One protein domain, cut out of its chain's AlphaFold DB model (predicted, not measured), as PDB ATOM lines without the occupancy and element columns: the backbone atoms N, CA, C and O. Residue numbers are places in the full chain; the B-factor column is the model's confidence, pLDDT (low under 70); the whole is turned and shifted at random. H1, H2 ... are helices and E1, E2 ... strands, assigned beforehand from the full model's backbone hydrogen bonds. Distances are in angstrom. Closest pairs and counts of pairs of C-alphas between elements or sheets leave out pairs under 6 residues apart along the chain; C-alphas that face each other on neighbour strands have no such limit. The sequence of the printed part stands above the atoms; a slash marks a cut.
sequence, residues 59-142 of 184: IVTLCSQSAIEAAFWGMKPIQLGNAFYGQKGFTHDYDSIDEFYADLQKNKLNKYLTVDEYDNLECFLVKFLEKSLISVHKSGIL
ATOM      1  N   ILE A  59      53.495   6.590  26.806       96.12
ATOM      2  CA  ILE A  59      52.599   5.615  26.181       96.12
ATOM      3  C   ILE A  59      51.380   6.366  25.671       96.12
ATOM      4  O   ILE A  59      50.694   7.012  26.454       96.12
ATOM      5  N   VAL A  60      51.111   6.274  24.370       96.25
ATOM      6  CA  VAL A  60      49.965   6.928  23.725       96.25
ATOM      7  C   VAL A  60      49.015   5.860  23.202       96.25
ATOM      8  O   VAL A  60      49.438   4.919  22.527       96.25
ATOM      9  N   THR A  61      47.725   5.981  23.499       95.50
ATOM     10  CA  THR A  61      46.704   5.054  23.000       95.50
ATOM     11  C   THR A  61      45.361   5.740  22.783       95.50
ATOM     12  O   THR A  61      45.127   6.835  23.280       95.50
ATOM     13  N   LEU A  62      44.460   5.073  22.062       94.00
ATOM     14  CA  LEU A  62      43.057   5.478  21.974       94.00
ATOM     15  C   LEU A  62      42.262   4.929  23.163       94.00
ATOM     16  O   LEU A  62      41.685   5.674  23.942       94.00
ATOM     17  N   CYS A  63      42.233   3.601  23.301       93.12
ATOM     18  CA  CYS A  63      41.410   2.922  24.304       93.12
ATOM     19  C   CYS A  63      41.942   1.540  24.717       93.12
ATOM     20  O   CYS A  63      41.208   0.737  25.293       93.12
ATOM     21  N   SER A  64      43.209   1.233  24.422       93.50
ATOM     22  CA  SER A  64      43.783  -0.080  24.734       93.50
ATOM     23  C   SER A  64      43.869  -0.313  26.243       93.50
ATOM     24  O   SER A  64      44.218   0.602  26.991       93.50
ATOM     25  N   GLN A  65      43.639  -1.550  26.688       92.69
ATOM     26  CA  GLN A  65      43.877  -1.967  28.075       92.69
ATOM     27  C   GLN A  65      45.347  -1.784  28.491       92.69
ATOM     28  O   GLN A  65      45.625  -1.537  29.662       92.69
ATOM     29  N   SER A  66      46.277  -1.799  27.531       94.06
ATOM     30  CA  SER A  66      47.707  -1.583  27.781       94.06
ATOM     31  C   SER A  66      48.027  -0.252  28.473       94.06
ATOM     32  O   SER A  66      49.075  -0.142  29.097       94.06
ATOM     33  N   ALA A  67      47.159   0.764  28.383       96.31
ATOM     34  CA  ALA A  67      47.337   1.999  29.150       96.31
ATOM     35  C   ALA A  67      47.123   1.793  30.651       96.31
ATOM     36  O   ALA A  67      47.863   2.362  31.444       96.31
ATOM     37  N   ILE A  68      46.161   0.951  31.040       96.62
ATOM     38  CA  ILE A  68      45.943   0.590  32.445       96.62
ATOM     39  C   ILE A  68      47.146  -0.210  32.955       96.62
ATOM     40  O   ILE A  68      47.616   0.028  34.060       96.62
ATOM     41  N   GLU A  69      47.690  -1.113  32.135       95.75
ATOM     42  CA  GLU A  69      48.918  -1.848  32.467       95.75
ATOM     43  C   GLU A  69      50.122  -0.905  32.626       95.75
ATOM     44  O   GLU A  69      50.887  -1.044  33.575       95.75
ATOM     45  N   ALA A  70      50.276   0.091  31.747       96.62
ATOM     46  CA  ALA A  70      51.326   1.104  31.876       96.62
ATOM     47  C   ALA A  70      51.162   1.949  33.153       96.62
ATOM     48  O   ALA A  70      52.145   2.179  33.858       96.62
ATOM     49  N   ALA A  71      49.924   2.341  33.473       97.44
ATOM     50  CA  ALA A  71      49.580   3.023  34.718       97.44
ATOM     51  C   ALA A  71      49.928   2.180  35.947       97.44
ATOM     52  O   ALA A  71      50.530   2.681  36.891       97.44
ATOM     53  N   PHE A  72      49.646   0.878  35.904       95.94
ATOM     54  CA  PHE A  72      49.998  -0.047  36.979       95.94
ATOM     55  C   PHE A  72      51.512  -0.108  37.235       95.94
ATOM     56  O   PHE A  72      51.939  -0.198  38.385       95.94
ATOM     57  N   TRP A  73      52.325   0.036  36.182       95.31
ATOM     58  CA  TRP A  73      53.787   0.171  36.264       95.31
ATOM     59  C   TRP A  73      54.280   1.581  36.639       95.31
ATOM     60  O   TRP A  73      55.487   1.827  36.635       95.31
ATOM     61  N   GLY A  74      53.377   2.509  36.963       95.81
ATOM     62  CA  GLY A  74      53.693   3.865  37.410       95.81
ATOM     63  C   GLY A  74      53.885   4.886  36.287       95.81
ATOM     64  O   GLY A  74      54.173   6.046  36.573       95.81
ATOM     65  N   MET A  75      53.732   4.512  35.014       97.00
ATOM     66  CA  MET A  75      53.754   5.479  33.910       97.00
ATOM     67  C   MET A  75      52.413   6.190  33.791       97.00
ATOM     68  O   MET A  75      51.378   5.564  33.956       97.00
ATOM     69  N   LYS A  76      52.395   7.471  33.420       97.50
ATOM     70  CA  LYS A  76      51.138   8.179  33.155       97.50
ATOM     71  C   LYS A  76      50.771   8.069  31.668       97.50
ATOM     72  O   LYS A  76      51.385   8.753  30.843       97.50
ATOM     73  N   PRO A  77      49.820   7.198  31.284       97.44
ATOM     74  CA  PRO A  77      49.444   7.022  29.887       97.44
ATOM     75  C   PRO A  77      48.743   8.264  29.329       97.44
ATOM     76  O   PRO A  77      47.987   8.944  30.020       97.44
ATOM     77  N   ILE A  78      48.958   8.508  28.042       97.62
ATOM     78  CA  ILE A  78      48.261   9.514  27.247       97.62
ATOM     79  C   ILE A  78      47.162   8.807  26.460       97.62
ATOM     80  O   ILE A  78      47.411   7.856  25.711       97.62
ATOM     81  N   GLN A  79      45.940   9.279  26.633       96.38
ATOM     82  CA  GLN A  79      44.740   8.718  26.052       96.38
ATOM     83  C   GLN A  79      44.125   9.752  25.107       96.38
ATOM     84  O   GLN A  79      43.818  10.871  25.503       96.38
ATOM     85  N   LEU A  80      43.970   9.373  23.840       95.88
ATOM     86  CA  LEU A  80      43.349  10.204  22.811       95.88
ATOM     87  C   LEU A  80      41.898   9.741  22.591       95.88
ATOM     88  O   LEU A  80      41.670   8.570  22.281       95.88
ATOM     89  N   GLY A  81      40.912  10.620  22.781       91.06
ATOM     90  CA  GLY A  81      39.475  10.315  22.726       91.06
ATOM     91  C   GLY A  81      38.850  10.077  24.106       91.06
ATOM     92  O   GLY A  81      39.224  10.725  25.073       91.06
ATOM     93  N   ASN A  82      37.957   9.089  24.235       91.88
ATOM     94  CA  ASN A  82      37.245   8.820  25.492       91.88
ATOM     95  C   ASN A  82      37.228   7.323  25.846       91.88
ATOM     96  O   ASN A  82      36.247   6.611  25.603       91.88
ATOM     97  N   ALA A  83      38.340   6.818  26.383       94.38
ATOM     98  CA  ALA A  83      38.396   5.450  26.889       94.38
ATOM     99  C   ALA A  83      37.582   5.316  28.186       94.38
ATOM    100  O   ALA A  83      37.450   6.259  28.956       94.38
ATOM    101  N   PHE A  84      37.085   4.116  28.504       94.19
ATOM    102  CA  PHE A  84      36.285   3.905  29.725       94.19
ATOM    103  C   PHE A  84      37.050   4.185  31.036       94.19
ATOM    104  O   PHE A  84      36.434   4.379  32.086       94.19
ATOM    105  N   TYR A  85      38.381   4.162  30.969       95.12
ATOM    106  CA  TYR A  85      39.301   4.490  32.054       95.12
ATOM    107  C   TYR A  85      39.805   5.941  32.007       95.12
ATOM    108  O   TYR A  85      40.545   6.340  32.900       95.12
ATOM    109  N   GLY A  86      39.429   6.715  30.985       95.38
ATOM    110  CA  GLY A  86      39.796   8.123  30.855       95.38
ATOM    111  C   GLY A  86      39.089   9.001  31.887       95.38
ATOM    112  O   GLY A  86      38.050   8.624  32.456       95.38
ATOM    113  N   GLN A  87      39.661  10.176  32.146       95.94
ATOM    114  CA  GLN A  87      39.154  11.172  33.099       95.94
ATOM    115  C   GLN A  87      38.975  10.608  34.517       95.94
ATOM    116  O   GLN A  87      38.048  10.968  35.250       95.94
ATOM    117  N   LYS A  88      39.839   9.663  34.903       96.69
ATOM    118  CA  LYS A  88      39.867   9.061  36.248       96.69
ATOM    119  C   LYS A  88      41.030   9.548  37.099       96.69
ATOM    120  O   LYS A  88      41.180   9.065  38.210       96.69
ATOM    121  N   GLY A  89      41.812  10.508  36.608       96.75
ATOM    122  CA  GLY A  89      42.886  11.136  37.378       96.75
ATOM    123  C   GLY A  89      44.213  10.379  37.362       96.75
ATOM    124  O   GLY A  89      45.071  10.687  38.175       96.75
ATOM    125  N   PHE A  90      44.396   9.412  36.457       97.69
ATOM    126  CA  PHE A  90      45.671   8.708  36.248       97.69
ATOM    127  C   PHE A  90      46.106   8.678  34.773       97.69
ATOM    128  O   PHE A  90      47.051   7.991  34.402       97.69
ATOM    129  N   THR A  91      45.420   9.418  33.907       97.75
ATOM    130  CA  THR A  91      45.698   9.530  32.470       97.75
ATOM    131  C   THR A  91      45.916  10.995  32.106       97.75
ATOM    132  O   THR A  91      45.457  11.900  32.804       97.75
ATOM    133  N   HIS A  92      46.647  11.243  31.021       97.50
ATOM    134  CA  HIS A  92      46.526  12.496  30.278       97.50
ATOM    135  C   HIS A  92      45.457  12.298  29.210       97.50
ATOM    136  O   HIS A  92      45.663  11.503  28.295       97.50
ATOM    137  N   ASP A  93      44.325  12.980  29.335       97.06
ATOM    138  CA  ASP A  93      43.191  12.820  28.425       97.06
ATOM    139  C   ASP A  93      43.157  13.969  27.414       97.06
ATOM    140  O   ASP A  93      43.182  15.138  27.800       97.06
ATOM    141  N   TYR A  94      43.091  13.637  26.125       97.00
ATOM    142  CA  TYR A  94      43.018  14.614  25.040       97.00
ATOM    143  C   TYR A  94      41.932  14.240  24.037       97.00
ATOM    144  O   TYR A  94      41.945  13.144  23.477       97.00
ATOM    145  N   ASP A  95      41.048  15.185  23.726       93.19
ATOM    146  CA  ASP A  95      40.061  15.032  22.652       93.19
ATOM    147  C   ASP A  95      40.625  15.443  21.279       93.19
ATOM    148  O   ASP A  95      40.101  15.043  20.237       93.19
ATOM    149  N   SER A  96      41.725  16.207  21.268       93.88
ATOM    150  CA  SER A  96      42.383  16.712  20.062       93.88
ATOM    151  C   SER A  96      43.872  16.365  20.013       93.88
ATOM    152  O   SER A  96      44.612  16.519  20.986       93.88
ATOM    153  N   ILE A  97      44.335  15.958  18.827       93.88
ATOM    154  CA  ILE A  97      45.760  15.719  18.552       93.88
ATOM    155  C   ILE A  97      46.558  17.027  18.649       93.88
ATOM    156  O   ILE A  97      47.704  17.008  19.103       93.88
ATOM    157  N   ASP A  98      45.964  18.157  18.260       95.38
ATOM    158  CA  ASP A  98      46.641  19.457  18.266       95.38
ATOM    159  C   ASP A  98      46.922  19.940  19.695       95.38
ATOM    160  O   ASP A  98      47.999  20.470  19.976       95.38
ATOM    161  N   GLU A  99      45.986  19.702  20.619       94.94
ATOM    162  CA  GLU A  99      46.154  20.012  22.044       94.94
ATOM    163  C   GLU A  99      47.256  19.157  22.669       94.94
ATOM    164  O   GLU A  99      48.171  19.693  23.301       94.94
ATOM    165  N   PHE A 100      47.225  17.845  22.408       95.38
ATOM    166  CA  PHE A 100      48.288  16.932  22.820       95.38
ATOM    167  C   PHE A 100      49.657  17.407  22.316       95.38
ATOM    168  O   PHE A 100      50.618  17.495  23.086       95.38
ATOM    169  N   TYR A 101      49.756  17.752  21.030       94.12
ATOM    170  CA  TYR A 101      51.012  18.203  20.441       94.12
ATOM    171  C   TYR A 101      51.502  19.515  21.069       94.12
ATOM    172  O   TYR A 101      52.694  19.655  21.356       94.12
ATOM    173  N   ALA A 102      50.602  20.463  21.335       95.62
ATOM    174  CA  ALA A 102      50.947  21.729  21.974       95.62
ATOM    175  C   ALA A 102      51.495  21.541  23.399       95.62
ATOM    176  O   ALA A 102      52.471  22.201  23.772       95.62
ATOM    177  N   ASP A 103      50.905  20.646  24.188       95.69
ATOM    178  CA  ASP A 103      51.368  20.355  25.547       95.69
ATOM    179  C   ASP A 103      52.667  19.538  25.566       95.69
ATOM    180  O   ASP A 103      53.535  19.789  26.412       95.69
ATOM    181  N   LEU A 104      52.856  18.642  24.589       93.50
ATOM    182  CA  LEU A 104      54.114  17.926  24.378       93.50
ATOM    183  C   LEU A 104      55.264  18.903  24.078       93.50
ATOM    184  O   LEU A 104      56.318  18.813  24.703       93.50
ATOM    185  N   GLN A 105      55.061  19.873  23.178       93.88
ATOM    186  CA  GLN A 105      56.072  20.892  22.845       93.88
ATOM    187  C   GLN A 105      56.415  21.801  24.034       93.88
ATOM    188  O   GLN A 105      57.546  22.267  24.162       93.88
ATOM    189  N   LYS A 106      55.445  22.043  24.923       95.56
ATOM    190  CA  LYS A 106      55.623  22.854  26.137       95.56
ATOM    191  C   LYS A 106      56.193  22.062  27.321       95.56
ATOM    192  O   LYS A 106      56.323  22.641  28.396       95.56
ATOM    193  N   ASN A 107      56.520  20.775  27.151       91.75
ATOM    194  CA  ASN A 107      56.990  19.875  28.216       91.75
ATOM    195  C   ASN A 107      56.072  19.846  29.451       91.75
ATOM    196  O   ASN A 107      56.542  19.759  30.584       91.75
ATOM    197  N   LYS A 108      54.754  19.923  29.246       93.06
ATOM    198  CA  LYS A 108      53.778  19.872  30.347       93.06
ATOM    199  C   LYS A 108      53.423  18.455  30.794       93.06
ATOM    200  O   LYS A 108      52.801  18.279  31.837       93.06
ATOM    201  N   LEU A 109      53.786  17.452  30.001       94.12
ATOM    202  CA  LEU A 109      53.450  16.058  30.259       94.12
ATOM    203  C   LEU A 109      54.411  15.459  31.290       94.12
ATOM    204  O   LEU A 109      55.604  15.320  31.022       94.12
ATOM    205  N   ASN A 110      53.896  15.044  32.447       94.38
ATOM    206  CA  ASN A 110      54.644  14.170  33.347       94.38
ATOM    207  C   ASN A 110      54.634  12.729  32.821       94.38
ATOM    208  O   ASN A 110      53.596  12.228  32.391       94.38
ATOM    209  N   LYS A 111      55.802  12.075  32.867       94.88
ATOM    210  CA  LYS A 111      56.007  10.692  32.403       94.88
ATOM    211  C   LYS A 111      55.456   9.649  33.374       94.88
ATOM    212  O   LYS A 111      54.962   8.608  32.954       94.88
ATOM    213  N   TYR A 112      55.561   9.932  34.669       97.06
ATOM    214  CA  TYR A 112      55.191   9.024  35.751       97.06
ATOM    215  C   TYR A 112      54.016   9.576  36.540       97.06
ATOM    216  O   TYR A 112      53.868  10.796  36.658       97.06
ATOM    217  N   LEU A 113      53.215   8.667  37.084       97.56
ATOM    218  CA  LEU A 113      52.160   8.984  38.032       97.56
ATOM    219  C   LEU A 113      52.768   9.537  39.321       97.56
ATOM    220  O   LEU A 113      53.795   9.059  39.808       97.56
ATOM    221  N   THR A 114      52.109  10.541  39.876       97.88
ATOM    222  CA  THR A 114      52.290  10.927  41.277       97.88
ATOM    223  C   THR A 114      51.602   9.917  42.201       97.88
ATOM    224  O   THR A 114      50.837   9.069  41.742       97.88
ATOM    225  N   VAL A 115      51.858  10.011  43.508       97.81
ATOM    226  CA  VAL A 115      51.213   9.143  44.509       97.81
ATOM    227  C   VAL A 115      49.688   9.288  44.451       97.81
ATOM    228  O   VAL A 115      48.996   8.289  44.302       97.81
ATOM    229  N   ASP A 116      49.176  10.521  44.421       98.25
ATOM    230  CA  ASP A 116      47.732  10.785  44.347       98.25
ATOM    231  C   ASP A 116      47.100  10.235  43.052       98.25
ATOM    232  O   ASP A 116      45.976   9.732  43.039       98.25
ATOM    233  N   GLU A 117      47.820  10.313  41.929       98.31
ATOM    234  CA  GLU A 117      47.363   9.738  40.659       98.31
ATOM    235  C   GLU A 117      47.397   8.201  40.682       98.31
ATOM    236  O   GLU A 117      46.560   7.557  40.047       98.31
ATOM    237  N   TYR A 118      48.322   7.598  41.428       98.25
ATOM    238  CA  TYR A 118      48.346   6.152  41.638       98.25
ATOM    239  C   TYR A 118      47.181   5.693  42.527       98.25
ATOM    240  O   TYR A 118      46.505   4.723  42.189       98.25
ATOM    241  N   ASP A 119      46.851   6.437  43.584       98.31
ATOM    242  CA  ASP A 119      45.667   6.172  44.416       98.31
ATOM    243  C   ASP A 119      44.374   6.222  43.582       98.31
ATOM    244  O   ASP A 119      43.462   5.401  43.743       98.31
ATOM    245  N   ASN A 120      44.302   7.149  42.621       98.31
ATOM    246  CA  ASN A 120      43.198   7.221  41.665       98.31
ATOM    247  C   ASN A 120      43.115   5.974  40.771       98.31
ATOM    248  O   ASN A 120      42.012   5.471  40.518       98.31
ATOM    249  N   LEU A 121      44.259   5.458  40.308       98.19
ATOM    250  CA  LEU A 121      44.326   4.193  39.576       98.19
ATOM    251  C   LEU A 121      43.829   3.031  40.442       98.19
ATOM    252  O   LEU A 121      42.978   2.266  39.987       98.19
ATOM    253  N   GLU A 122      44.309   2.898  41.678       97.81
ATOM    254  CA  GLU A 122      43.874   1.834  42.590       97.81
ATOM    255  C   GLU A 122      42.364   1.897  42.837       97.81
ATOM    256  O   GLU A 122      41.657   0.894  42.686       97.81
ATOM    257  N   CYS A 123      41.839   3.090  43.126       97.81
ATOM    258  CA  CYS A 123      40.408   3.311  43.310       97.81
ATOM    259  C   CYS A 123      39.607   2.887  42.071       97.81
ATOM    260  O   CYS A 123      38.557   2.239  42.180       97.81
ATOM    261  N   PHE A 124      40.099   3.237  40.881       97.31
ATOM    262  CA  PHE A 124      39.496   2.819  39.624       97.31
ATOM    263  C   PHE A 124      39.516   1.294  39.460       97.31
ATOM    264  O   PHE A 124      38.474   0.718  39.138       97.31
ATOM    265  N   LEU A 125      40.650   0.635  39.713       96.56
ATOM    266  CA  LEU A 125      40.793  -0.818  39.595       96.56
ATOM    267  C   LEU A 125      39.862  -1.557  40.560       96.56
ATOM    268  O   LEU A 125      39.171  -2.481  40.136       96.56
ATOM    269  N   VAL A 126      39.769  -1.118  41.818       95.19
ATOM    270  CA  VAL A 126      38.858  -1.704  42.815       95.19
ATOM    271  C   VAL A 126      37.408  -1.609  42.342       95.19
ATOM    272  O   VAL A 126      36.720  -2.627  42.271       95.19
ATOM    273  N   LYS A 127      36.957  -0.419  41.926       93.75
ATOM    274  CA  LYS A 127      35.595  -0.217  41.397       93.75
ATOM    275  C   LYS A 127      35.342  -1.040  40.135       93.75
ATOM    276  O   LYS A 127      34.248  -1.575  39.937       93.75
ATOM    277  N   PHE A 128      36.340  -1.132  39.258       92.75
ATOM    278  CA  PHE A 128      36.251  -1.910  38.030       92.75
ATOM    279  C   PHE A 128      36.106  -3.407  38.322       92.75
ATOM    280  O   PHE A 128      35.236  -4.057  37.735       92.75
ATOM    281  N   LEU A 129      36.906  -3.944  39.247       91.00
ATOM    282  CA  LEU A 129      36.850  -5.341  39.670       91.00
ATOM    283  C   LEU A 129      35.548  -5.653  40.405       91.00
ATOM    284  O   LEU A 129      34.894  -6.629  40.053       91.00
ATOM    285  N   GLU A 130      35.115  -4.807  41.340       87.62
ATOM    286  CA  GLU A 130      33.838  -4.964  42.051       87.62
ATOM    287  C   GLU A 130      32.654  -5.041  41.075       87.62
ATOM    288  O   GLU A 130      31.781  -5.899  41.197       87.62
ATOM    289  N   LYS A 131      32.648  -4.183  40.048       86.06
ATOM    290  CA  LYS A 131      31.602  -4.184  39.018       86.06
ATOM    291  C   LYS A 131      31.693  -5.389  38.078       86.06
ATOM    292  O   LYS A 131      30.668  -5.851  37.559       86.06
ATOM    293  N   SER A 132      32.901  -5.846  37.768       86.12
ATOM    294  CA  SER A 132      33.130  -6.859  36.731       86.12
ATOM    295  C   SER A 132      33.013  -8.278  37.275       86.12
ATOM    296  O   SER A 132      32.374  -9.113  36.629       86.12
ATOM    297  N   LEU A 133      33.555  -8.519  38.467       87.50
ATOM    298  CA  LEU A 133      33.561  -9.807  39.144       87.50
ATOM    299  C   LEU A 133      32.225 -10.093  39.838       87.50
ATOM    300  O   LEU A 133      31.346  -9.239  39.958       87.50
ATOM    301  N   ILE A 134      32.057 -11.345  40.253       88.00
ATOM    302  CA  ILE A 134      30.876 -11.821  40.969       88.00
ATOM    303  C   ILE A 134      31.351 -12.327  42.325       88.00
ATOM    304  O   ILE A 134      32.289 -13.118  42.401       88.00
ATOM    305  N   SER A 135      30.711 -11.853  43.393       86.31
ATOM    306  CA  SER A 135      30.986 -12.330  44.750       86.31
ATOM    307  C   SER A 135      30.730 -13.835  44.859       86.31
ATOM    308  O   SER A 135      29.728 -14.336  44.353       86.31
ATOM    309  N   VAL A 136      31.602 -14.550  45.572       87.25
ATOM    310  CA  VAL A 136      31.423 -15.983  45.877       87.25
ATOM    311  C   VAL A 136      30.317 -16.237  46.909       87.25
ATOM    312  O   VAL A 136      29.875 -17.369  47.092       87.25
ATOM    313  N   HIS A 137      29.861 -15.194  47.603       90.19
ATOM    314  CA  HIS A 137      28.803 -15.280  48.605       90.19
ATOM    315  C   HIS A 137      27.409 -15.123  47.979       90.19
ATOM    316  O   HIS A 137      27.265 -14.748  46.818       90.19
ATOM    317  N   LYS A 138      26.348 -15.335  48.776       86.31
ATOM    318  CA  LYS A 138      24.946 -15.221  48.317       86.31
ATOM    319  C   LYS A 138      24.617 -13.873  47.654       86.31
ATOM    320  O   LYS A 138      23.767 -13.833  46.771       86.31
ATOM    321  N   SER A 139      25.311 -12.793  48.024       83.56
ATOM    322  CA  SER A 139      25.173 -11.479  47.377       83.56
ATOM    323  C   SER A 139      25.544 -11.483  45.885       83.56
ATOM    324  O   SER A 139      25.039 -10.659  45.125       83.56
ATOM    325  N   GLY A 140      26.375 -12.430  45.440       87.12
ATOM    326  CA  GLY A 140      26.753 -12.600  44.039       87.12
ATOM    327  C   GLY A 140      25.652 -13.179  43.152       87.12
ATOM    328  O   GLY A 140      25.653 -12.900  41.955       87.12
ATOM    329  N   ILE A 141      24.679 -13.911  43.713       89.19
ATOM    330  CA  ILE A 141      23.607 -14.568  42.940       89.19
ATOM    331  C   ILE A 141      22.795 -13.532  42.153       89.19
ATOM    332  O   ILE A 141      22.631 -13.674  40.946       89.19
ATOM    333  N   LEU A 142      22.389 -12.432  42.795       85.88
ATOM    334  CA  LEU A 142      21.641 -11.350  42.136       85.88
ATOM    335  C   LEU A 142      22.446 -10.681  41.008       85.88
ATOM    336  O   LEU A 142      21.902 -10.319  39.964       85.88
TER     337      LEU A 142
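This is residues 59 to 142 of the 184 residues of the protein "Capsular biosynthesis protein" of Escherichia coli (UniProt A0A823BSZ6). A long, loose rod has H2 at one end and H4 at the other; between them lie a two-stranded parallel sheet, E1 and E2, with H1 near it, and the long helix H3, which runs from H1 out toward H4. Residues 101 to 107 and 135 to 141 stick out. The printed part has 84 residues with four named helices and two named strands, in the order H1 E1 E2 H2 H3 H4 along the chain; of the 44 residues in named elements helices hold 38 and strands 6, the class mostly helix, and the whole is loose, with a radius of gyration of the C-alphas of 15.1 A and spans of 54 by 24 by 16 A.

H1, residues 66 to 72, begins at C-alpha (47.707, -1.583, 27.781). E1 is residues 78 to 80, E2 92 to 94. H2, 97 to 105, measures 12.3 A, and H3, 115 to 132, 25.4 A. H4, 139 to 142, ends at C-alpha (21.641, -11.350, 42.136).

E1 and E2 are parallel at 19 degrees, with N 79 and O 92 2.8 A apart. H1 touches H3 through H3's residues 118 to 121 alone, at a steep tilt of 58 degrees, opposite ways; the closest C-alphas, Ala 71 and Leu 121, are 7.3 A apart. The closest C-alphas of E2 and H2, Tyr 94 and Phe 100, are 6.2 A apart. H3 and H4 are apart. Every O i to N i+4 pair is within hydrogen-bond range in H1, H2 and H3; H4 is too short for one.

The farthest C-alphas, Gln 105 and Lys 138, are 54.1 A apart. The printed part has no cut, E1 to E2 is a long link, and no printed residue is under 70 in pLDDT.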